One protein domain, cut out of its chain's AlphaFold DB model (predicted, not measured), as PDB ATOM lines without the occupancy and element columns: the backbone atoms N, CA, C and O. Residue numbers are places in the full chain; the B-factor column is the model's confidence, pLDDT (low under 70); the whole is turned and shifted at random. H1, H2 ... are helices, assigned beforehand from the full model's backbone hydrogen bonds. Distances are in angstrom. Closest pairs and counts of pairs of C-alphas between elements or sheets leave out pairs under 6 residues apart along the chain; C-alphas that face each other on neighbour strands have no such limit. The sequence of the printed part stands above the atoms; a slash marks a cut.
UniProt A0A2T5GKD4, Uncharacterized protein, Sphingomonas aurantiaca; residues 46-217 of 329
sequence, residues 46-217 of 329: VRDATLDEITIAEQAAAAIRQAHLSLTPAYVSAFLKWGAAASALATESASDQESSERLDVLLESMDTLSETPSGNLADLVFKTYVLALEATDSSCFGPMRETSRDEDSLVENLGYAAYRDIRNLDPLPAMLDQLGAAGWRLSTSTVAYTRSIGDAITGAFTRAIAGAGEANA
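Overview. This is residues 46 to 217 of the 329 residues of an uncharacterized protein of Sphingomonas aurantiaca (UniProt A0A2T5GKD4). Five helices, H1, H2, H4, H6 and H7, make a partly aligned, partly crossed bundle, with H3 packed along the outside of H2 and H5 on H4. The long link from H4 to H5 dips into the middle and swings outward, its C-alphas 4 to 27 A from the mean of the C-alphas. The 172 printed residues, with seven named helices, H1 to H7 in chain order, and no named strand, are all helix in class. The whole is compact, with a radius of gyration of the C-alphas of 15.5 A and spans of 49 by 39 by 30 A.

Along the chain. H1, residues 51 to 70, begins at C-alpha 51 (144.717, -60.641, 17.620) and is 28.8 A long. H2 is residues 73 to 89, H3 96 to 115, 28.6 A long, H4 121 to 135, H5 154 to 166 and H6 171 to 187. H7, residues 195 to 215, is 28.9 A long, has a kink of 25 degrees near residue 202 and ends at C-alpha 215 (130.410, -37.732, 28.059).

Arrangement. H1 touches H6 at a shallow tilt of 15 degrees, opposite ways; the closest C-alphas, of Ala 63 and Met 175, are 5.8 A apart. H7 touches H1, C-alphas of Ala 57 and Ile 201 at 5.4 A, and H2, Ala 84 and Thr 202 at 4.7 A. H2 and H3 form a hairpin, C-alphas of Ala 85 and Leu 106 at 4.9 A. H4 touches H6 with residues 125 to 129 alone, C-alphas of Tyr 129 and Pro 173 at 6.4 A. H4 and H5 form a hairpin, C-alphas of Ala 132 and Gly 159 at 4.4 A. H3 and H7 are apart. In H1 to H7 every O i to N i+4 pair is within hydrogen-bond range.

Size, cuts and confidence. The C-alphas farthest apart, of Glu 151 and Ala 217, are 52.8 A apart. The printed part has no cut; the link from H4 to H5 is long. Confidence is under 70 at residues 46 to 49, 51, 54, 146 to 151 and 210 to 217.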
ATOM      1  N   VAL A  46     146.179 -52.847  24.617       45.38
ATOM      2  CA  VAL A  46     146.206 -53.141  23.169       45.38
ATOM      3  C   VAL A  46     147.533 -53.780  22.768       45.38
ATOM      4  O   VAL A  46     147.589 -54.586  21.847       45.38
ATOM      5  N   ARG A  47     148.616 -53.412  23.453       51.84
ATOM      6  CA  ARG A  47     149.956 -53.939  23.186       51.84
ATOM      7  C   ARG A  47     150.093 -55.404  23.603       51.84
ATOM      8  O   ARG A  47     150.817 -56.149  22.948       51.84
ATOM      9  N   ASP A  48     149.426 -55.770  24.689       58.75
ATOM     10  CA  ASP A  48     149.552 -57.082  25.312       58.75
ATOM     11  C   ASP A  48     148.379 -58.015  24.918       58.75
ATOM     12  O   ASP A  48     148.411 -59.199  25.249       58.75
ATOM     13  N   ALA A  49     147.387 -57.503  24.171       59.62
ATOM     14  CA  ALA A  49     146.244 -58.269  23.679       59.62
ATOM     15  C   ALA A  49     146.576 -59.143  22.464       59.62
ATOM     16  O   ALA A  49     147.350 -58.768  21.576       59.62
ATOM     17  N   THR A  50     145.930 -60.303  22.391       72.56
ATOM     18  CA  THR A  50     146.002 -61.176  21.213       72.56
ATOM     19  C   THR A  50     145.191 -60.608  20.038       72.56
ATOM     20  O   THR A  50     144.288 -59.789  20.208       72.56
ATOM     21  N   LEU A  51     145.490 -61.045  18.807       68.19
ATOM     22  CA  LEU A  51     144.717 -60.641  17.620       68.19
ATOM     23  C   LEU A  51     143.230 -61.020  17.749       68.19
ATOM     24  O   LEU A  51     142.358 -60.292  17.271       68.19
ATOM     25  N   ASP A  52     142.951 -62.131  18.425       72.75
ATOM     26  CA  ASP A  52     141.600 -62.617  18.689       72.75
ATOM     27  C   ASP A  52     140.858 -61.706  19.679       72.75
ATOM     28  O   ASP A  52     139.710 -61.338  19.426       72.75
ATOM     29  N   GLU A  53     141.532 -61.247  20.742       72.00
ATOM     30  CA  GLU A  53     141.001 -60.253  21.690       72.00
ATOM     31  C   GLU A  53     140.705 -58.905  21.020       72.00
ATOM     32  O   GLU A  53     139.672 -58.288  21.280       72.00
ATOM     33  N   ILE A  54     141.579 -58.451  20.115       67.00
ATOM     34  CA  ILE A  54     141.345 -57.223  19.344       67.00
ATOM     35  C   ILE A  54     140.124 -57.402  18.436       67.00
ATOM     36  O   ILE A  54     139.220 -56.567  18.436       67.00
ATOM     37  N   THR A  55     140.062 -58.516  17.707       74.88
ATOM     38  CA  THR A  55     138.971 -58.806  16.768       74.88
ATOM     39  C   THR A  55     137.619 -58.873  17.479       74.88
ATOM     40  O   THR A  55     136.640 -58.292  17.005       74.88
ATOM     41  N   ILE A  56     137.541 -59.552  18.628       84.19
ATOM     42  CA  ILE A  56     136.284 -59.677  19.373       84.19
ATOM     43  C   ILE A  56     135.879 -58.352  20.034       84.19
ATOM     44  O   ILE A  56     134.700 -57.992  20.020       84.19
ATOM     45  N   ALA A  57     136.843 -57.562  20.519       75.69
ATOM     46  CA  ALA A  57     136.581 -56.227  21.049       75.69
ATOM     47  C   ALA A  57     136.072 -55.262  19.963       75.69
ATOM     48  O   ALA A  57     135.201 -54.433  20.233       75.69
ATOM     49  N   GLU A  58     136.561 -55.372  18.725       76.69
ATOM     50  CA  GLU A  58     136.058 -54.590  17.592       76.69
ATOM     51  C   GLU A  58     134.619 -54.957  17.215       76.69
ATOM     52  O   GLU A  58     133.823 -54.061  16.905       76.69
ATOM     53  N   GLN A  59     134.264 -56.244  17.271       83.44
ATOM     54  CA  GLN A  59     132.886 -56.701  17.068       83.44
ATOM     55  C   GLN A  59     131.963 -56.198  18.184       83.44
ATOM     56  O   GLN A  59     130.888 -55.671  17.891       83.44
ATOM     57  N   ALA A  60     132.406 -56.258  19.444       87.94
ATOM     58  CA  ALA A  60     131.670 -55.689  20.572       87.94
ATOM     59  C   ALA A  60     131.467 -54.177  20.392       87.94
ATOM     60  O   ALA A  60     130.350 -53.676  20.505       87.94
ATOM     61  N   ALA A  61     132.516 -53.452  19.998       81.50
ATOM     62  CA  ALA A  61     132.422 -52.029  19.695       81.50
ATOM     63  C   ALA A  61     131.473 -51.738  18.518       81.50
ATOM     64  O   ALA A  61     130.814 -50.699  18.508       81.50
ATOM     65  N   ALA A  62     131.384 -52.625  17.523       80.50
ATOM     66  CA  ALA A  62     130.424 -52.492  16.430       80.50
ATOM     67  C   ALA A  62     128.978 -52.655  16.911       80.50
ATOM     68  O   ALA A  62     128.149 -51.816  16.565       80.50
ATOM     69  N   ALA A  63     128.690 -53.664  17.740       90.81
ATOM     70  CA  ALA A  63     127.366 -53.851  18.334       90.81
ATOM     71  C   ALA A  63     126.976 -52.661  19.227       90.81
ATOM     72  O   ALA A  63     125.869 -52.143  19.116       90.81
ATOM     73  N   ILE A  64     127.912 -52.153  20.036       90.50
ATOM     74  CA  ILE A  64     127.708 -50.952  20.859       90.50
ATOM     75  C   ILE A  64     127.377 -49.733  19.993       90.50
ATOM     76  O   ILE A  64     126.412 -49.024  20.269       90.50
ATOM     77  N   ARG A  65     128.132 -49.495  18.912       83.38
ATOM     78  CA  ARG A  65     127.824 -48.401  17.977       83.38
ATOM     79  C   ARG A  65     126.439 -48.557  17.357       83.38
ATOM     80  O   ARG A  65     125.721 -47.571  17.269       83.38
ATOM     81  N   GLN A  66     126.063 -49.771  16.959       90.81
ATOM     82  CA  GLN A  66     124.735 -50.023  16.409       90.81
ATOM     83  C   GLN A  66     123.638 -49.718  17.433       90.81
ATOM     84  O   GLN A  66     122.671 -49.045  17.091       90.81
ATOM     85  N   ALA A  67     123.820 -50.127  18.690       89.94
ATOM     86  CA  ALA A  67     122.887 -49.815  19.765       89.94
ATOM     87  C   ALA A  67     122.720 -48.299  19.959       89.94
ATOM     88  O   ALA A  67     121.600 -47.822  20.073       89.94
ATOM     89  N   HIS A  68     123.806 -47.521  19.911       85.06
ATOM     90  CA  HIS A  68     123.725 -46.055  19.962       85.06
ATOM     91  C   HIS A  68     122.966 -45.427  18.781       85.06
ATOM     92  O   HIS A  68     122.440 -44.325  18.927       85.06
ATOM     93  N   LEU A  69     122.935 -46.085  17.619       83.81
ATOM     94  CA  LEU A  69     122.235 -45.596  16.430       83.81
ATOM     95  C   LEU A  69     120.745 -45.955  16.436       83.81
ATOM     96  O   LEU A  69     119.937 -45.155  15.968       83.81
ATOM     97  N   SER A  70     120.385 -47.151  16.912       84.44
ATOM     98  CA  SER A  70     119.009 -47.650  16.828       84.44
ATOM     99  C   SER A  70     118.203 -47.474  18.113       84.44
ATOM    100  O   SER A  70     117.000 -47.215  18.041       84.44
ATOM    101  N   LEU A  71     118.833 -47.569  19.283       89.56
ATOM    102  CA  LEU A  71     118.141 -47.540  20.568       89.56
ATOM    103  C   LEU A  71     117.948 -46.120  21.102       89.56
ATOM    104  O   LEU A  71     118.721 -45.201  20.823       89.56
ATOM    105  N   THR A  72     116.926 -45.930  21.935       84.19
ATOM    106  CA  THR A  72     116.775 -44.675  22.679       84.19
ATOM    107  C   THR A  72     117.866 -44.530  23.747       84.19
ATOM    108  O   THR A  72     118.373 -45.533  24.251       84.19
ATOM    109  N   PRO A  73     118.227 -43.301  24.175       86.94
ATOM    110  CA  PRO A  73     119.308 -43.098  25.147       86.94
ATOM    111  C   PRO A  73     119.141 -43.879  26.460       86.94
ATOM    112  O   PRO A  73     120.115 -44.407  26.998       86.94
ATOM    113  N   ALA A  74     117.906 -43.995  26.959       82.56
ATOM    114  CA  ALA A  74     117.603 -44.797  28.145       82.56
ATOM    115  C   ALA A  74     117.890 -46.288  27.902       82.56
ATOM    116  O   ALA A  74     118.525 -46.945  28.730       82.56
ATOM    117  N   TYR A  75     117.494 -46.801  26.734       91.75
ATOM    118  CA  TYR A  75     117.719 -48.191  26.352       91.75
ATOM    119  C   TYR A  75     119.185 -48.500  26.048       91.75
ATOM    120  O   TYR A  75     119.641 -49.585  26.381       91.75
ATOM    121  N   VAL A  76     119.957 -47.552  25.508       92.50
ATOM    122  CA  VAL A  76     121.416 -47.690  25.359       92.50
ATOM    123  C   VAL A  76     122.073 -47.927  26.717       92.50
ATOM    124  O   VAL A  76     122.890 -48.833  26.857       92.50
ATOM    125  N   SER A  77     121.704 -47.152  27.740       90.19
ATOM    126  CA  SER A  77     122.240 -47.349  29.090       90.19
ATOM    127  C   SER A  77     121.898 -48.741  29.639       90.19
ATOM    128  O   SER A  77     122.762 -49.396  30.222       90.19
ATOM    129  N   ALA A  78     120.658 -49.207  29.452       94.00
ATOM    130  CA  ALA A  78     120.247 -50.551  29.864       94.00
ATOM    131  C   ALA A  78     120.996 -51.648  29.082       94.00
ATOM    132  O   ALA A  78     121.546 -52.564  29.686       94.00
ATOM    133  N   PHE A  79     121.100 -51.503  27.758       96.38
ATOM    134  CA  PHE A  79     121.856 -52.378  26.862       96.38
ATOM    135  C   PHE A  79     123.318 -52.504  27.287       96.38
ATOM    136  O   PHE A  79     123.847 -53.611  27.338       96.38
ATOM    137  N   LEU A  80     123.977 -51.391  27.623       95.69
ATOM    138  CA  LEU A  80     125.384 -51.413  28.009       95.69
ATOM    139  C   LEU A  80     125.610 -52.167  29.324       95.69
ATOM    140  O   LEU A  80     126.544 -52.965  29.417       95.69
ATOM    141  N   LYS A  81     124.744 -51.940  30.322       94.88
ATOM    142  CA  LYS A  81     124.786 -52.648  31.609       94.88
ATOM    143  C   LYS A  81     124.533 -54.142  31.432       94.88
ATOM    144  O   LYS A  81     125.323 -54.944  31.921       94.88
ATOM    145  N   TRP A  82     123.482 -54.496  30.689       97.50
ATOM    146  CA  TRP A  82     123.172 -55.882  30.353       97.50
ATOM    147  C   TRP A  82     124.334 -56.543  29.612       97.50
ATOM    148  O   TRP A  82     124.786 -57.603  30.019       97.50
ATOM    149  N   GLY A  83     124.890 -55.899  28.584       96.75
ATOM    150  CA  GLY A  83     125.960 -56.489  27.786       96.75
ATOM    151  C   GLY A  83     127.244 -56.732  28.583       96.75
ATOM    152  O   GLY A  83     127.886 -57.770  28.414       96.75
ATOM    153  N   ALA A  84     127.589 -55.830  29.509       95.12
ATOM    154  CA  ALA A  84     128.686 -56.046  30.452       95.12
ATOM    155  C   ALA A  84     128.405 -57.234  31.391       95.12
ATOM    156  O   ALA A  84     129.254 -58.112  31.529       95.12
ATOM    157  N   ALA A  85     127.218 -57.285  31.998       96.19
ATOM    158  CA  ALA A  85     126.850 -58.327  32.955       96.19
ATOM    159  C   ALA A  85     126.722 -59.713  32.303       96.19
ATOM    160  O   ALA A  85     127.277 -60.692  32.795       96.19
ATOM    161  N   ALA A  86     126.049 -59.788  31.156       96.69
ATOM    162  CA  ALA A  86     125.829 -61.018  30.409       96.69
ATOM    163  C   ALA A  86     127.140 -61.598  29.864       96.69
ATOM    164  O   ALA A  86     127.392 -62.791  30.018       96.69
ATOM    165  N   SER A  87     128.020 -60.770  29.289       96.19
ATOM    166  CA  SER A  87     129.342 -61.249  28.854       96.19
ATOM    167  C   SER A  87     130.204 -61.718  30.030       96.19
ATOM    168  O   SER A  87     130.868 -62.749  29.914       96.19
ATOM    169  N   ALA A  88     130.145 -61.035  31.180       94.25
ATOM    170  CA  ALA A  88     130.857 -61.456  32.384       94.25
ATOM    171  C   ALA A  88     130.333 -62.797  32.922       94.25
ATOM    172  O   ALA A  88     131.129 -63.679  33.242       94.25
ATOM    173  N   LEU A  89     129.011 -62.995  32.977       95.25
ATOM    174  CA  LEU A  89     128.422 -64.270  33.397       95.25
ATOM    175  C   LEU A  89     128.757 -65.407  32.420       95.25
ATOM    176  O   LEU A  89     129.021 -66.525  32.852       95.25
ATOM    177  N   ALA A  90     128.807 -65.122  31.117       94.00
ATOM    178  CA  ALA A  90     129.195 -66.092  30.095       94.00
ATOM    179  C   ALA A  90     130.693 -66.457  30.118       94.00
ATOM    180  O   ALA A  90     131.112 -67.331  29.363       94.00
ATOM    181  N   THR A  91     131.509 -65.806  30.950       94.44
ATOM    182  CA  THR A  91     132.964 -66.002  31.035       94.44
ATOM    183  C   THR A  91     133.338 -66.955  32.166       94.44
ATOM    184  O   THR A  91     132.727 -66.929  33.228       94.44
ATOM    185  N   GLU A  92     134.392 -67.755  31.983       92.50
ATOM    186  CA  GLU A  92     134.940 -68.644  33.016       92.50
ATOM    187  C   GLU A  92     135.137 -67.936  34.372       92.50
ATOM    188  O   GLU A  92     135.847 -66.926  34.493       92.50
ATOM    189  N   SER A  93     134.533 -68.509  35.414       90.25
ATOM    190  CA  SER A  93     134.673 -68.075  36.806       90.25
ATOM    191  C   SER A  93     135.737 -68.900  37.528       90.25
ATOM    192  O   SER A  93     135.889 -70.097  37.289       90.25
ATOM    193  N   ALA A  94     136.473 -68.278  38.449       86.38
ATOM    194  CA  ALA A  94     137.415 -68.976  39.323       86.38
ATOM    195  C   ALA A  94     136.724 -69.679  40.503       86.38
ATOM    196  O   ALA A  94     137.352 -70.505  41.167       86.38
ATOM    197  N   SER A  95     135.464 -69.338  40.797       92.00
ATOM    198  CA  SER A  95     134.695 -69.926  41.896       92.00
ATOM    199  C   SER A  95     133.184 -69.823  41.678       92.00
ATOM    200  O   SER A  95     132.719 -68.954  40.941       92.00
ATOM    201  N   ASP A  96     132.420 -70.661  42.380       91.88
ATOM    202  CA  ASP A  96     130.953 -70.591  42.391       91.88
ATOM    203  C   ASP A  96     130.449 -69.259  42.963       91.88
ATOM    204  O   ASP A  96     129.488 -68.698  42.453       91.88
ATOM    205  N   GLN A  97     131.144 -68.719  43.972       93.38
ATOM    206  CA  GLN A  97     130.833 -67.414  44.560       93.38
ATOM    207  C   GLN A  97     130.913 -66.292  43.514       93.38
ATOM    208  O   GLN A  97     130.008 -65.470  43.423       93.38
ATOM    209  N   GLU A  98     131.965 -66.289  42.693       89.12
ATOM    210  CA  GLU A  98     132.119 -65.326  41.596       89.12
ATOM    211  C   GLU A  98     131.004 -65.479  40.549       89.12
ATOM    212  O   GLU A  98     130.475 -64.483  40.060       89.12
ATOM    213  N   SER A  99     130.602 -66.714  40.231       89.62
ATOM    214  CA  SER A  99     129.461 -66.966  39.341       89.62
ATOM    215  C   SER A  99     128.145 -66.443  39.921       89.62
ATOM    216  O   SER A  99     127.361 -65.848  39.186       89.62
ATOM    217  N   SER A 100     127.905 -66.624  41.225       91.75
ATOM    218  CA  SER A 100     126.720 -66.086  41.906       91.75
ATOM    219  C   SER A 100     126.692 -64.559  41.883       91.75
ATOM    220  O   SER A 100     125.676 -63.981  41.522       91.75
ATOM    221  N   GLU A 101     127.817 -63.901  42.168       91.06
ATOM    222  CA  GLU A 101     127.913 -62.436  42.116       91.06
ATOM    223  C   GLU A 101     127.660 -61.894  40.702       91.06
ATOM    224  O   GLU A 101     126.946 -60.908  40.524       91.06
ATOM    225  N   ARG A 102     128.197 -62.555  39.668       92.62
ATOM    226  CA  ARG A 102     127.938 -62.188  38.265       92.62
ATOM    227  C   ARG A 102     126.474 -62.398  37.873       92.62
ATOM    228  O   ARG A 102     125.942 -61.603  37.098       92.62
ATOM    229  N   LEU A 103     125.828 -63.441  38.398       93.75
ATOM    230  CA  LEU A 103     124.408 -63.700  38.169       93.75
ATOM    231  C   LEU A 103     123.540 -62.611  38.805       93.75
ATOM    232  O   LEU A 103     122.654 -62.096  38.131       93.75
ATOM    233  N   ASP A 104     123.827 -62.210  40.045       93.44
ATOM    234  CA  ASP A 104     123.102 -61.127  40.721       93.44
ATOM    235  C   ASP A 104     123.174 -59.817  39.914       93.44
ATOM    236  O   ASP A 104     122.157 -59.155  39.697       93.44
ATOM    237  N   VAL A 105     124.355 -59.483  39.379       93.81
ATOM    238  CA  VAL A 105     124.546 -58.301  38.517       93.81
ATOM    239  C   VAL A 105     123.780 -58.426  37.194       93.81
ATOM    240  O   VAL A 105     123.216 -57.440  36.711       93.81
ATOM    241  N   LEU A 106     123.731 -59.620  36.591       95.62
ATOM    242  CA  LEU A 106     122.917 -59.847  35.395       95.62
ATOM    243  C   LEU A 106     121.432 -59.643  35.698       95.62
ATOM    244  O   LEU A 106     120.773 -58.925  34.947       95.62
ATOM    245  N   LEU A 107     120.923 -60.212  36.790       94.00
ATOM    246  CA  LEU A 107     119.522 -60.070  37.193       94.00
ATOM    247  C   LEU A 107     119.151 -58.598  37.432       94.00
ATOM    248  O   LEU A 107     118.154 -58.132  36.889       94.00
ATOM    249  N   GLU A 108     119.998 -57.823  38.114       93.38
ATOM    250  CA  GLU A 108     119.787 -56.376  38.288       93.38
ATOM    251  C   GLU A 108     119.736 -55.628  36.938       93.38
ATOM    252  O   GLU A 108     118.913 -54.728  36.714       93.38
ATOM    253  N   SER A 109     120.607 -56.004  35.995       94.62
ATOM    254  CA  SER A 109     120.618 -55.404  34.656       94.62
ATOM    255  C   SER A 109     119.376 -55.775  33.832       94.62
ATOM    256  O   SER A 109     118.863 -54.939  33.082       94.62
ATOM    257  N   MET A 110     118.863 -56.994  34.009       93.88
ATOM    258  CA  MET A 110     117.640 -57.500  33.385       93.88
ATOM    259  C   MET A 110     116.405 -56.784  33.932       93.88
ATOM    260  O   MET A 110     115.563 -56.350  33.145       93.88
ATOM    261  N   ASP A 111     116.334 -56.577  35.248       93.06
ATOM    262  CA  ASP A 111     115.277 -55.787  35.887       93.06
ATOM    263  C   ASP A 111     115.276 -54.354  35.345       93.06
ATOM    264  O   ASP A 111     114.246 -53.860  34.883       93.06
ATOM    265  N   THR A 112     116.454 -53.724  35.255       91.19
ATOM    266  CA  THR A 112     116.601 -52.390  34.651       91.19
ATOM    267  C   THR A 112     116.070 -52.354  33.210       91.19
ATOM    268  O   THR A 112     115.348 -51.431  32.822       91.19
ATOM    269  N   LEU A 113     116.414 -53.350  32.388       92.94
ATOM    270  CA  LEU A 113     115.970 -53.454  30.993       92.94
ATOM    271  C   LEU A 113     114.451 -53.692  30.890       92.94
ATOM    272  O   LEU A 113     113.779 -53.125  30.017       92.94
ATOM    273  N   SER A 114     113.901 -54.499  31.800       91.94
ATOM    274  CA  SER A 114     112.474 -54.804  31.908       91.94
ATOM    275  C   SER A 114     111.650 -53.575  32.299       91.94
ATOM    276  O   SER A 114     110.623 -53.298  31.672       91.94
ATOM    277  N   GLU A 115     112.125 -52.785  33.257       93.38
ATOM    278  CA  GLU A 115     111.459 -51.564  33.715       93.38
ATOM    279  C   GLU A 115     111.605 -50.398  32.733       93.38
ATOM    280  O   GLU A 115     110.741 -49.519  32.677       93.38
ATOM    281  N   THR A 116     112.661 -50.395  31.913       91.75
ATOM    282  CA  THR A 116     112.857 -49.354  30.901       91.75
ATOM    283  C   THR A 116     111.769 -49.470  29.817       91.75
ATOM    284  O   THR A 116     111.653 -50.513  29.154       91.75
ATOM    285  N   PRO A 117     110.949 -48.420  29.603       88.06
ATOM    286  CA  PRO A 117     109.935 -48.426  28.558       88.06
ATOM    287  C   PRO A 117     110.589 -48.287  27.180       88.06
ATOM    288  O   PRO A 117     111.475 -47.458  26.982       88.06
ATOM    289  N   SER A 118     110.130 -49.080  26.211       89.62
ATOM    290  CA  SER A 118     110.573 -48.967  24.819       89.62
ATOM    291  C   SER A 118     110.040 -47.672  24.203       89.62
ATOM    292  O   SER A 118     108.827 -47.450  24.186       89.62
ATOM    293  N   GLY A 119     110.928 -46.816  23.697       82.38
ATOM    294  CA  GLY A 119     110.555 -45.555  23.052       82.38
ATOM    295  C   GLY A 119     110.461 -45.647  21.528       82.38
ATOM    296  O   GLY A 119     109.855 -44.782  20.898       82.38
ATOM    297  N   ASN A 120     111.033 -46.692  20.926       84.12
ATOM    298  CA  ASN A 120     110.954 -46.961  19.493       84.12
ATOM    299  C   ASN A 120     110.873 -48.477  19.193       84.12
ATOM    300  O   ASN A 120     110.844 -49.310  20.101       84.12
ATOM    301  N   LEU A 121     110.803 -48.837  17.905       86.88
ATOM    302  CA  LEU A 121     110.737 -50.238  17.470       86.88
ATOM    303  C   LEU A 121     112.019 -51.020  17.802       86.88
ATOM    304  O   LEU A 121     111.923 -52.183  18.183       86.88
ATOM    305  N   ALA A 122     113.196 -50.403  17.685       91.88
ATOM    306  CA  ALA A 122     114.471 -51.066  17.951       91.88
ATOM    307  C   ALA A 122     114.623 -51.449  19.433       91.88
ATOM    308  O   ALA A 122     115.051 -52.563  19.730       91.88
ATOM    309  N   ASP A 123     114.177 -50.591  20.358       94.25
ATOM    310  CA  ASP A 123     114.102 -50.896  21.791       94.25
ATOM    311  C   ASP A 123     113.240 -52.141  22.046       94.25
ATOM    312  O   ASP A 123     113.622 -53.027  22.809       94.25
ATOM    313  N   LEU A 124     112.073 -52.230  21.393       90.75
ATOM    314  CA  LEU A 124     111.171 -53.377  21.526       90.75
ATOM    315  C   LEU A 124     111.779 -54.656  20.933       90.75
ATOM    316  O   LEU A 124     111.651 -55.732  21.518       90.75
ATOM    317  N   VAL A 125     112.448 -54.540  19.782       92.44
ATOM    318  CA  VAL A 125     113.166 -55.645  19.135       92.44
ATOM    319  C   VAL A 125     114.272 -56.163  20.047       92.44
ATOM    320  O   VAL A 125     114.320 -57.362  20.309       92.44
ATOM    321  N   PHE A 126     115.113 -55.286  20.596       95.88
ATOM    322  CA  PHE A 126     116.173 -55.695  21.512       95.88
ATOM    323  C   PHE A 126     115.610 -56.305  22.808       95.88
ATOM    324  O   PHE A 126     116.071 -57.363  23.232       95.88
ATOM    325  N   LYS A 127     114.543 -55.736  23.387       94.88
ATOM    326  CA  LYS A 127     113.861 -56.322  24.554       94.88
ATOM    327  C   LYS A 127     113.351 -57.736  24.284       94.88
ATOM    328  O   LYS A 127     113.499 -58.629  25.113       94.88
ATOM    329  N   THR A 128     112.764 -57.939  23.108       93.19
ATOM    330  CA  THR A 128     112.228 -59.239  22.690       93.19
ATOM    331  C   THR A 128     113.355 -60.228  22.390       93.19
ATOM    332  O   THR A 128     113.206 -61.410  22.676       93.19
ATOM    333  N   TYR A 129     114.498 -59.760  21.878       94.50
ATOM    334  CA  TYR A 129     115.702 -60.577  21.716       94.50
ATOM    335  C   TYR A 129     116.207 -61.112  23.060       94.50
ATOM    336  O   TYR A 129     116.401 -62.317  23.191       94.50
ATOM    337  N   VAL A 130     116.344 -60.246  24.070       94.31
ATOM    338  CA  VAL A 130     116.767 -60.661  25.418       94.31
ATOM    339  C   VAL A 130     115.761 -61.637  26.031       94.31
ATOM    340  O   VAL A 130     116.154 -62.679  26.542       94.31
ATOM    341  N   LEU A 131     114.456 -61.372  25.894       91.25
ATOM    342  CA  LEU A 131     113.415 -62.303  26.339       91.25
ATOM    343  C   LEU A 131     113.510 -63.666  25.638       91.25
ATOM    344  O   LEU A 131     113.305 -64.697  26.272       91.25
ATOM    345  N   ALA A 132     113.804 -63.684  24.337       90.00
ATOM    346  CA  ALA A 132     113.955 -64.920  23.581       90.00
ATOM    347  C   ALA A 132     115.192 -65.718  24.020       90.00
ATOM    348  O   ALA A 132     115.122 -66.945  24.039       90.00
ATOM    349  N   LEU A 133     116.292 -65.057  24.406       90.31
ATOM    350  CA  LEU A 133     117.476 -65.744  24.936       90.31
ATOM    351  C   LEU A 133     117.125 -66.506  26.218       90.31
ATOM    352  O   LEU A 133     117.406 -67.698  26.305       90.31
ATOM    353  N   GLU A 134     116.432 -65.846  27.149       88.62
ATOM    354  CA  GLU A 134     115.970 -66.469  28.397       88.62
ATOM    355  C   GLU A 134     114.953 -67.585  28.145       88.62
ATOM    356  O   GLU A 134     115.046 -68.674  28.705       88.62
ATOM    357  N   ALA A 135     113.982 -67.339  27.262       86.50
ATOM    358  CA  ALA A 135     112.932 -68.304  26.951       86.50
ATOM    359  C   ALA A 135     113.456 -69.577  26.272       86.50
ATOM    360  O   ALA A 135     112.749 -70.580  26.275       86.50
ATOM    361  N   THR A 136     114.642 -69.526  25.657       83.25
ATOM    362  CA  THR A 136     115.243 -70.641  24.908       83.25
ATOM    363  C   THR A 136     116.382 -71.340  25.648       83.25
ATOM    364  O   THR A 136     117.042 -72.191  25.053       83.25
ATOM    365  N   ASP A 137     116.650 -70.965  26.906       81.81
ATOM    366  CA  ASP A 137     117.829 -71.420  27.661       81.81
ATOM    367  C   ASP A 137     119.134 -71.278  26.837       81.81
ATOM    368  O   ASP A 137     120.051 -72.114  26.834       81.81
ATOM    369  N   SER A 138     119.185 -70.207  26.039       84.50
ATOM    370  CA  SER A 138     120.394 -69.809  25.330       84.50
ATOM    371  C   SER A 138     121.383 -69.215  26.327       84.50
ATOM    372  O   SER A 138     121.020 -68.786  27.420       84.50
ATOM    373  N   SER A 139     122.664 -69.140  25.958       83.94
ATOM    374  CA  SER A 139     123.596 -68.356  26.769       83.94
ATOM    375  C   SER A 139     123.103 -66.912  26.870       83.94
ATOM    376  O   SER A 139     122.654 -66.334  25.879       83.94
ATOM    377  N   CYS A 140     123.259 -66.309  28.047       85.06
ATOM    378  CA  CYS A 140     122.813 -64.945  28.353       85.06
ATOM    379  C   CYS A 140     123.382 -63.856  27.419       85.06
ATOM    380  O   CYS A 140     122.907 -62.726  27.430       85.06
ATOM    381  N   PHE A 141     124.381 -64.187  26.591       86.94
ATOM    382  CA  PHE A 141     125.015 -63.299  25.611       86.94
ATOM    383  C   PHE A 141     124.964 -63.835  24.162       86.94
ATOM    384  O   PHE A 141     125.762 -63.439  23.313       86.94
ATOM    385  N   GLY A 142     124.054 -64.773  23.880       84.12
ATOM    386  CA  GLY A 142     123.914 -65.409  22.572       84.12
ATOM    387  C   GLY A 142     125.080 -66.344  22.189       84.12
ATOM    388  O   GLY A 142     126.003 -66.563  22.982       84.12
ATOM    389  N   PRO A 143     125.056 -66.922  20.975       87.31
ATOM    390  CA  PRO A 143     123.971 -66.804  20.009       87.31
ATOM    391  C   PRO A 143     122.717 -67.542  20.484       87.31
ATOM    392  O   PRO A 143     122.808 -68.472  21.290       87.31
ATOM    393  N   MET A 144     121.562 -67.152  19.947       84.88
ATOM    394  CA  MET A 144     120.330 -67.925  20.104       84.88
ATOM    395  C   MET A 144     120.572 -69.385  19.694       84.88
ATOM    396  O   MET A 144     120.995 -69.657  18.565       84.88
ATOM    397  N   ARG A 145     120.331 -70.334  20.600       76.56
ATOM    398  CA  ARG A 145     120.488 -71.754  20.288       76.56
ATOM    399  C   ARG A 145     119.328 -72.219  19.415       76.56
ATOM    400  O   ARG A 145     118.164 -72.105  19.781       76.56
ATOM    401  N   GLU A 146     119.662 -72.828  18.284       68.06
ATOM    402  CA  GLU A 146     118.760 -73.747  17.591       68.06
ATOM    403  C   GLU A 146     118.836 -75.099  18.315       68.06
ATOM    404  O   GLU A 146     119.446 -76.048  17.820       68.06
ATOM    405  N   THR A 147     118.320 -75.196  19.545       59.16
ATOM    406  CA  THR A 147     118.182 -76.516  20.170       59.16
ATOM    407  C   THR A 147     117.229 -77.363  19.329       59.16
ATOM    408  O   THR A 147     116.316 -76.858  18.666       59.16
ATOM    409  N   SER A 148     117.467 -78.678  19.311       53.59
ATOM    410  CA  SER A 148     116.476 -79.633  18.823       53.59
ATOM    411  C   SER A 148     115.199 -79.342  19.589       53.59
ATOM    412  O   SER A 148     115.210 -79.551  20.798       53.59
ATOM    413  N   ARG A 149     114.183 -78.795  18.905       56.69
ATOM    414  CA  ARG A 149     112.880 -78.454  19.485       56.69
ATOM    415  C   ARG A 149     112.526 -79.524  20.496       56.69
ATOM    416  O   ARG A 149     112.236 -80.650  20.088       56.69
ATOM    417  N   ASP A 150     112.591 -79.187  21.777       61.09
ATOM    418  CA  ASP A 150     111.882 -79.998  22.735       61.09
ATOM    419  C   ASP A 150     110.420 -79.734  22.381       61.09
ATOM    420  O   ASP A 150     109.905 -78.626  22.571       61.09
ATOM    421  N   GLU A 151     109.796 -80.675  21.663       62.78
ATOM    422  CA  GLU A 151     108.446 -80.494  21.107       62.78
ATOM    423  C   GLU A 151     107.431 -80.176  22.221       62.78
ATOM    424  O   GLU A 151     106.368 -79.612  21.953       62.78
ATOM    425  N   ASP A 152     107.818 -80.440  23.470       72.38
ATOM    426  CA  ASP A 152     107.045 -80.235  24.682       72.38
ATOM    427  C   ASP A 152     107.178 -78.817  25.290       72.38
ATOM    428  O   ASP A 152     106.328 -78.420  26.093       72.38
ATOM    429  N   SER A 153     108.170 -78.001  24.893       81.31
ATOM    430  CA  SER A 153     108.370 -76.649  25.448       81.31
ATOM    431  C   SER A 153     107.742 -75.559  24.569       81.31
ATOM    432  O   SER A 153     108.332 -75.037  23.619       81.31
ATOM    433  N   LEU A 154     106.494 -75.179  24.875       83.69
ATOM    434  CA  LEU A 154     105.785 -74.105  24.160       83.69
ATOM    435  C   LEU A 154     106.523 -72.755  24.252       83.69
ATOM    436  O   LEU A 154     106.511 -71.984  23.293       83.69
ATOM    437  N   VAL A 155     107.151 -72.471  25.397       84.44
ATOM    438  CA  VAL A 155     107.847 -71.201  25.657       84.44
ATOM    439  C   VAL A 155     109.088 -71.072  24.778       84.44
ATOM    440  O   VAL A 155     109.237 -70.050  24.108       84.44
ATOM    441  N   GLU A 156     109.906 -72.121  24.684       81.88
ATOM    442  CA  GLU A 156     111.084 -72.145  23.808       81.88
ATOM    443  C   GLU A 156     110.690 -71.992  22.336       81.88
ATOM    444  O   GLU A 156     111.267 -71.186  21.605       81.88
ATOM    445  N   ASN A 157     109.641 -72.702  21.901       82.00
ATOM    446  CA  ASN A 157     109.142 -72.614  20.528       82.00
ATOM    447  C   ASN A 157     108.656 -71.197  20.170       82.00
ATOM    448  O   ASN A 157     108.923 -70.714  19.066       82.00
ATOM    449  N   LEU A 158     107.957 -70.522  21.090       84.56
ATOM    450  CA  LEU A 158     107.511 -69.138  20.902       84.56
ATOM    451  C   LEU A 158     108.679 -68.148  20.943       84.56
ATOM    452  O   LEU A 158     108.720 -67.247  20.106       84.56
ATOM    453  N   GLY A 159     109.637 -68.330  21.857       86.00
ATOM    454  CA  GLY A 159     110.852 -67.517  21.937       86.00
ATOM    455  C   GLY A 159     111.659 -67.582  20.642       86.00
ATOM    456  O   GLY A 159     111.989 -66.549  20.058       86.00
ATOM    457  N   TYR A 160     111.873 -68.790  20.117       83.38
ATOM    458  CA  TYR A 160     112.568 -68.993  18.849       83.38
ATOM    459  C   TYR A 160     111.799 -68.416  17.647       83.38
ATOM    460  O   TYR A 160     112.391 -67.788  16.765       83.38
ATOM    461  N   ALA A 161     110.473 -68.589  17.601       83.31
ATOM    462  CA  ALA A 161     109.642 -68.004  16.548       83.31
ATOM    463  C   ALA A 161     109.711 -66.468  16.562       83.31
ATOM    464  O   ALA A 161     109.925 -65.860  15.512       83.31
ATOM    465  N   ALA A 162     109.604 -65.856  17.746       84.44
ATOM    466  CA  ALA A 162     109.745 -64.415  17.918       84.44
ATOM    467  C   ALA A 162     111.131 -63.939  17.466       84.44
ATOM    468  O   ALA A 162     111.225 -63.015  16.660       84.44
ATOM    469  N   TYR A 163     112.199 -64.615  17.899       86.19
ATOM    470  CA  TYR A 163     113.569 -64.315  17.487       86.19
ATOM    471  C   TYR A 163     113.748 -64.311  15.956       86.19
ATOM    472  O   TYR A 163     114.298 -63.364  15.382       86.19
ATOM    473  N   ARG A 164     113.245 -65.346  15.269       84.69
ATOM    474  CA  ARG A 164     113.343 -65.467  13.805       84.69
ATOM    475  C   ARG A 164     112.694 -64.288  13.082       84.69
ATOM    476  O   ARG A 164     113.184 -63.875  12.028       84.69
ATOM    477  N   ASP A 165     111.600 -63.777  13.628       81.00
ATOM    478  CA  ASP A 165     110.836 -62.704  13.010       81.00
ATOM    479  C   ASP A 165     111.474 -61.331  13.316       81.00
ATOM    480  O   ASP A 165     111.593 -60.501  12.412       81.00
ATOM    481  N   ILE A 166     111.988 -61.111  14.536       82.94
ATOM    482  CA  ILE A 166     112.579 -59.821  14.943       82.94
ATOM    483  C   ILE A 166     113.988 -59.567  14.396       82.94
ATOM    484  O   ILE A 166     114.353 -58.408  14.208       82.94
ATOM    485  N   ARG A 167     114.785 -60.604  14.089       80.62
ATOM    486  CA  ARG A 167     116.173 -60.428  13.597       80.62
ATOM    487  C   ARG A 167     116.279 -59.684  12.258       80.62
ATOM    488  O   ARG A 167     117.365 -59.276  11.868       80.62
ATOM    489  N   ASN A 168     115.166 -59.551  11.535       81.44
ATOM    490  CA  ASN A 168     115.092 -58.804  10.277       81.44
ATOM    491  C   ASN A 168     114.656 -57.341  10.476       81.44
ATOM    492  O   ASN A 168     114.656 -56.578   9.515       81.44
ATOM    493  N   LEU A 169     114.227 -56.968  11.688       75.12
ATOM    494  CA  LEU A 169     113.673 -55.646  11.991       75.12
ATOM    495  C   LEU A 169     114.739 -54.657  12.468       75.12
ATOM    496  O   LEU A 169     114.599 -53.460  12.239       75.12
ATOM    497  N   ASP A 170     115.797 -55.153  13.104       87.06
ATOM    498  CA  ASP A 170     116.962 -54.377  13.516       87.06
ATOM    499  C   ASP A 170     118.219 -55.255  13.380       87.06
ATOM    500  O   ASP A 170     118.143 -56.458  13.648       87.06
ATOM    501  N   PRO A 171     119.372 -54.714  12.947       87.88
ATOM    502  CA  PRO A 171     120.598 -55.500  12.815       87.88
ATOM    503  C   PRO A 171     121.251 -55.861  14.160       87.88
ATOM    504  O   PRO A 171     122.079 -56.773  14.189       87.88
ATOM    505  N   LEU A 172     120.911 -55.189  15.269       92.44
ATOM    506  CA  LEU A 172     121.562 -55.376  16.569       92.44
ATOM    507  C   LEU A 172     121.479 -56.826  17.090       92.44
ATOM    508  O   LEU A 172     122.538 -57.358  17.419       92.44
ATOM    509  N   PRO A 173     120.314 -57.514  17.110       93.19
ATOM    510  CA  PRO A 173     120.243 -58.939  17.454       93.19
ATOM    511  C   PRO A 173     121.222 -59.814  16.662       93.19
ATOM    512  O   PRO A 173     121.972 -60.593  17.241       93.19
ATOM    513  N   ALA A 174     121.287 -59.634  15.338       90.69
ATOM    514  CA  ALA A 174     122.182 -60.413  14.486       90.69
ATOM    515  C   ALA A 174     123.663 -60.125  14.783       90.69
ATOM    516  O   ALA A 174     124.492 -61.032  14.729       90.69
ATOM    517  N   MET A 175     124.006 -58.877  15.113       93.50
ATOM    518  CA  MET A 175     125.361 -58.509  15.532       93.50
ATOM    519  C   MET A 175     125.729 -59.119  16.888       93.50
ATOM    520  O   MET A 175     126.868 -59.553  17.055       93.50
ATOM    521  N   LEU A 176     124.787 -59.187  17.835       95.19
ATOM    522  CA  LEU A 176     124.990 -59.840  19.132       95.19
ATOM    523  C   LEU A 176     125.184 -61.349  18.974       95.19
ATOM    524  O   LEU A 176     126.117 -61.898  19.554       95.19
ATOM    525  N   ASP A 177     124.403 -62.008  18.116       92.81
ATOM    526  CA  ASP A 177     124.601 -63.432  17.834       92.81
ATOM    527  C   ASP A 177     125.943 -63.703  17.149       92.81
ATOM    528  O   ASP A 177     126.627 -64.667  17.486       92.81
ATOM    529  N   GLN A 178     126.357 -62.847  16.208       93.19
ATOM    530  CA  GLN A 178     127.673 -62.952  15.571       93.19
ATOM    531  C   GLN A 178     128.807 -62.769  16.580       93.19
ATOM    532  O   GLN A 178     129.770 -63.537  16.551       93.19
ATOM    533  N   LEU A 179     128.676 -61.789  17.477       94.75
ATOM    534  CA  LEU A 179     129.632 -61.532  18.547       94.75
ATOM    535  C   LEU A 179     129.720 -62.724  19.505       94.75
ATOM    536  O   LEU A 179     130.818 -63.210  19.768       94.75
ATOM    537  N   GLY A 180     128.582 -63.237  19.979       93.94
ATOM    538  CA  GLY A 180     128.543 -64.407  20.852       93.94
ATOM    539  C   GLY A 180     129.134 -65.641  20.171       93.94
ATOM    540  O   GLY A 180     130.029 -66.291  20.707       93.94
ATOM    541  N   ALA A 181     128.727 -65.924  18.929       92.50
ATOM    542  CA  ALA A 181     129.245 -67.048  18.149       92.50
ATOM    543  C   ALA A 181     130.760 -66.947  17.911       92.50
ATOM    544  O   ALA A 181     131.474 -67.951  17.997       92.50
ATOM    545  N   ALA A 182     131.271 -65.745  17.634       92.00
ATOM    546  CA  ALA A 182     132.703 -65.502  17.532       92.00
ATOM    547  C   ALA A 182     133.405 -65.738  18.878       92.00
ATOM    548  O   ALA A 182     134.444 -66.397  18.893       92.00
ATOM    549  N   GLY A 183     132.820 -65.286  19.990       93.12
ATOM    550  CA  GLY A 183     133.336 -65.509  21.341       93.12
ATOM    551  C   GLY A 183     133.475 -66.995  21.685       93.12
ATOM    552  O   GLY A 183     134.543 -67.431  22.127       93.12
ATOM    553  N   TRP A 184     132.448 -67.797  21.390       91.69
ATOM    554  CA  TRP A 184     132.469 -69.254  21.574       91.69
ATOM    555  C   TRP A 184     133.535 -69.923  20.711       91.69
ATOM    556  O   TRP A 184     134.336 -70.722  21.199       91.69
ATOM    557  N   ARG A 185     133.589 -69.552  19.427       91.88
ATOM    558  CA  ARG A 185     134.560 -70.100  18.476       91.88
ATOM    559  C   ARG A 185     136.000 -69.822  18.903       91.88
ATOM    560  O   ARG A 185     136.823 -70.729  18.837       91.88
ATOM    561  N   LEU A 186     136.298 -68.592  19.322       89.88
ATOM    562  CA  LEU A 186     137.639 -68.189  19.760       89.88
ATOM    563  C   LEU A 186     138.020 -68.817  21.104       89.88
ATOM    564  O   LEU A 186     139.178 -69.151  21.321       89.88
ATOM    565  N   SER A 187     137.042 -69.037  21.983       90.25
ATOM    566  CA  SER A 187     137.271 -69.673  23.282       90.25
ATOM    567  C   SER A 187     137.537 -71.175  23.181       90.25
ATOM    568  O   SER A 187     138.074 -71.759  24.117       90.25
ATOM    569  N   THR A 188     137.162 -71.829  22.074       87.31
ATOM    570  CA  THR A 188     137.239 -73.297  21.885       87.31
ATOM    571  C   THR A 188     136.532 -74.119  22.977       87.31
ATOM    572  O   THR A 188     136.712 -75.331  23.074       87.31
ATOM    573  N   SER A 189     135.696 -73.458  23.776       83.06
ATOM    574  CA  SER A 189     134.941 -74.008  24.895       83.06
ATOM    575  C   SER A 189     133.464 -74.048  24.530       83.06
ATOM    576  O   SER A 189     132.965 -73.191  23.802       83.06
ATOM    577  N   THR A 190     132.759 -75.056  25.034       81.62
ATOM    578  CA  THR A 190     131.315 -75.230  24.830       81.62
ATOM    579  C   THR A 190     130.492 -74.799  26.043       81.62
ATOM    580  O   THR A 190     129.274 -74.966  26.024       81.62
ATOM    581  N   VAL A 191     131.141 -74.321  27.114       84.94
ATOM    582  CA  VAL A 191     130.501 -74.094  28.425       84.94
ATOM    583  C   VAL A 191     130.574 -72.632  28.861       84.94
ATOM    584  O   VAL A 191     129.571 -72.086  29.303       84.94
ATOM    585  N   ALA A 192     131.733 -71.990  28.706       91.06
ATOM    586  CA  ALA A 192     131.932 -70.562  28.964       91.06
ATOM    587  C   ALA A 192     132.986 -69.972  28.009       91.06
ATOM    588  O   ALA A 192     133.807 -70.710  27.462       91.06
ATOM    589  N   TYR A 193     132.994 -68.653  27.820       93.06
ATOM    590  CA  TYR A 193     134.114 -67.964  27.189       93.06
ATOM    591  C   TYR A 193     135.371 -68.125  28.035       93.06
ATOM    592  O   TYR A 193     135.319 -68.029  29.263       93.06
ATOM    593  N   THR A 194     136.522 -68.288  27.381       92.81
ATOM    594  CA  THR A 194     137.798 -68.153  28.090       92.81
ATOM    595  C   THR A 194     137.895 -66.754  28.678       92.81
ATOM    596  O   THR A 194     137.399 -65.789  28.086       92.81
ATOM    597  N   ARG A 195     138.587 -66.625  29.812       90.31
ATOM    598  CA  ARG A 195     138.749 -65.334  30.492       90.31
ATOM    599  C   ARG A 195     139.229 -64.213  29.562       90.31
ATOM    600  O   ARG A 195     138.660 -63.136  29.582       90.31
ATOM    601  N   SER A 196     140.203 -64.489  28.691       87.56
ATOM    602  CA  SER A 196     140.733 -63.500  27.735       87.56
ATOM    603  C   SER A 196     139.669 -62.922  26.787       87.56
ATOM    604  O   SER A 196     139.546 -61.706  26.650       87.56
ATOM    605  N   ILE A 197     138.862 -63.788  26.168       91.38
ATOM    606  CA  ILE A 197     137.810 -63.395  25.226       91.38
ATOM    607  C   ILE A 197     136.655 -62.714  25.959       91.38
ATOM    608  O   ILE A 197     136.169 -61.674  25.513       91.38
ATOM    609  N   GLY A 198     136.254 -63.273  27.100       91.12
ATOM    610  CA  GLY A 198     135.245 -62.698  27.979       91.12
ATOM    611  C   GLY A 198     135.585 -61.277  28.418       91.12
ATOM    612  O   GLY A 198     134.827 -60.346  28.147       91.12
ATOM    613  N   ASP A 199     136.777 -61.084  28.987       87.19
ATOM    614  CA  ASP A 199     137.269 -59.789  29.467       87.19
ATOM    615  C   ASP A 199     137.395 -58.760  28.330       87.19
ATOM    616  O   ASP A 199     137.143 -57.569  28.536       87.19
ATOM    617  N   ALA A 200     137.745 -59.192  27.113       83.31
ATOM    618  CA  ALA A 200     137.793 -58.312  25.946       83.31
ATOM    619  C   ALA A 200     136.399 -57.769  25.575       83.31
ATOM    620  O   ALA A 200     136.260 -56.566  25.315       83.31
ATOM    621  N   ILE A 201     135.371 -58.628  25.602       92.06
ATOM    622  CA  ILE A 201     133.973 -58.247  25.362       92.06
ATOM    623  C   ILE A 201     133.467 -57.375  26.514       92.06
ATOM    624  O   ILE A 201     133.084 -56.226  26.281       92.06
ATOM    625  N   THR A 202     133.511 -57.873  27.754       91.94
ATOM    626  CA  THR A 202     133.044 -57.153  28.948       91.94
ATOM    627  C   THR A 202     133.726 -55.797  29.063       91.94
ATOM    628  O   THR A 202     133.060 -54.775  29.225       91.94
ATOM    629  N   GLY A 203     135.043 -55.744  28.858       82.38
ATOM    630  CA  GLY A 203     135.814 -54.510  28.879       82.38
ATOM    631  C   GLY A 203     135.368 -53.490  27.829       82.38
ATOM    632  O   GLY A 203     135.435 -52.290  28.095       82.38
ATOM    633  N   ALA A 204     134.890 -53.914  26.652       84.62
ATOM    634  CA  ALA A 204     134.336 -52.996  25.654       84.62
ATOM    635  C   ALA A 204     133.052 -52.318  26.158       84.62
ATOM    636  O   ALA A 204     132.928 -51.096  26.051       84.62
ATOM    637  N   PHE A 205     132.149 -53.083  26.779       90.75
ATOM    638  CA  PHE A 205     130.929 -52.552  27.389       90.75
ATOM    639  C   PHE A 205     131.229 -51.668  28.603       90.75
ATOM    640  O   PHE A 205     130.734 -50.546  28.677       90.75
ATOM    641  N   THR A 206     132.102 -52.101  29.516       86.88
ATOM    642  CA  THR A 206     132.492 -51.307  30.693       86.88
ATOM    643  C   THR A 206     133.134 -49.977  30.299       86.88
ATOM    644  O   THR A 206     132.819 -48.944  30.890       86.88
ATOM    645  N   ARG A 207     133.990 -49.959  29.266       81.12
ATOM    646  CA  ARG A 207     134.559 -48.709  28.734       81.12
ATOM    647  C   ARG A 207     133.489 -47.795  28.144       81.12
ATOM    648  O   ARG A 207     133.571 -46.589  28.347       81.12
ATOM    649  N   ALA A 208     132.491 -48.342  27.451       78.31
ATOM    650  CA  ALA A 208     131.378 -47.552  26.932       78.31
ATOM    651  C   ALA A 208     130.523 -46.948  28.062       78.31
ATOM    652  O   ALA A 208     130.153 -45.780  27.980       78.31
ATOM    653  N   ILE A 209     130.290 -47.689  29.154       80.19
ATOM    654  CA  ILE A 209     129.614 -47.177  30.360       80.19
ATOM    655  C   ILE A 209     130.421 -46.033  30.993       80.19
ATOM    656  O   ILE A 209     129.867 -44.974  31.285       80.19
ATOM    657  N   ALA A 210     131.730 -46.220  31.186       69.75
ATOM    658  CA  ALA A 210     132.601 -45.194  31.764       69.75
ATOM    659  C   ALA A 210     132.685 -43.943  30.869       69.75
ATOM    660  O   ALA A 210     132.587 -42.819  31.357       69.75
ATOM    661  N   GLY A 211     132.774 -44.145  29.551       57.12
ATOM    662  CA  GLY A 211     132.736 -43.080  28.554       57.12
ATOM    663  C   GLY A 211     131.407 -42.326  28.535       57.12
ATOM    664  O   GLY A 211     131.414 -41.120  28.332       57.12
ATOM    665  N   ALA A 212     130.277 -42.980  28.825       49.69
ATOM    666  CA  ALA A 212     128.990 -42.303  29.012       49.69
ATOM    667  C   ALA A 212     128.967 -41.414  30.276       49.69
ATOM    668  O   ALA A 212     128.262 -40.405  30.309       49.69
ATOM    669  N   GLY A 213     129.768 -41.748  31.296       36.16
ATOM    670  CA  GLY A 213     129.954 -40.946  32.509       36.16
ATOM    671  C   GLY A 213     130.770 -39.667  32.288       36.16
ATOM    672  O   GLY A 213     130.401 -38.619  32.812       36.16
ATOM    673  N   GLU A 214     131.827 -39.723  31.472       34.75
ATOM    674  CA  GLU A 214     132.619 -38.542  31.081       34.75
ATOM    675  C   GLU A 214     131.943 -37.728  29.969       34.75
ATOM    676  O   GLU A 214     132.018 -36.500  29.954       34.75
ATOM    677  N   ALA A 215     131.197 -38.392  29.085       36.41
ATOM    678  CA  ALA A 215     130.410 -37.732  28.059       36.41
ATOM    679  C   ALA A 215     129.239 -36.937  28.660       36.41
ATOM    680  O   ALA A 215     128.832 -35.955  28.067       36.41
ATOM    681  N   ASN A 216     128.725 -37.229  29.860       31.27
ATOM    682  CA  ASN A 216     127.624 -36.439  30.446       31.27
ATOM    683  C   ASN A 216     127.979 -34.978  30.803       31.27
ATOM    684  O   ASN A 216     127.072 -34.203  31.100       31.27
ATOM    685  N   ALA A 217     129.252 -34.571  30.729       31.44
ATOM    686  CA  ALA A 217     129.648 -33.159  30.783       31.44
ATOM    687  C   ALA A 217     129.719 -32.482  29.395       31.44
ATOM    688  O   ALA A 217     129.786 -31.258  29.332       31.44
TER     689      ALA A 217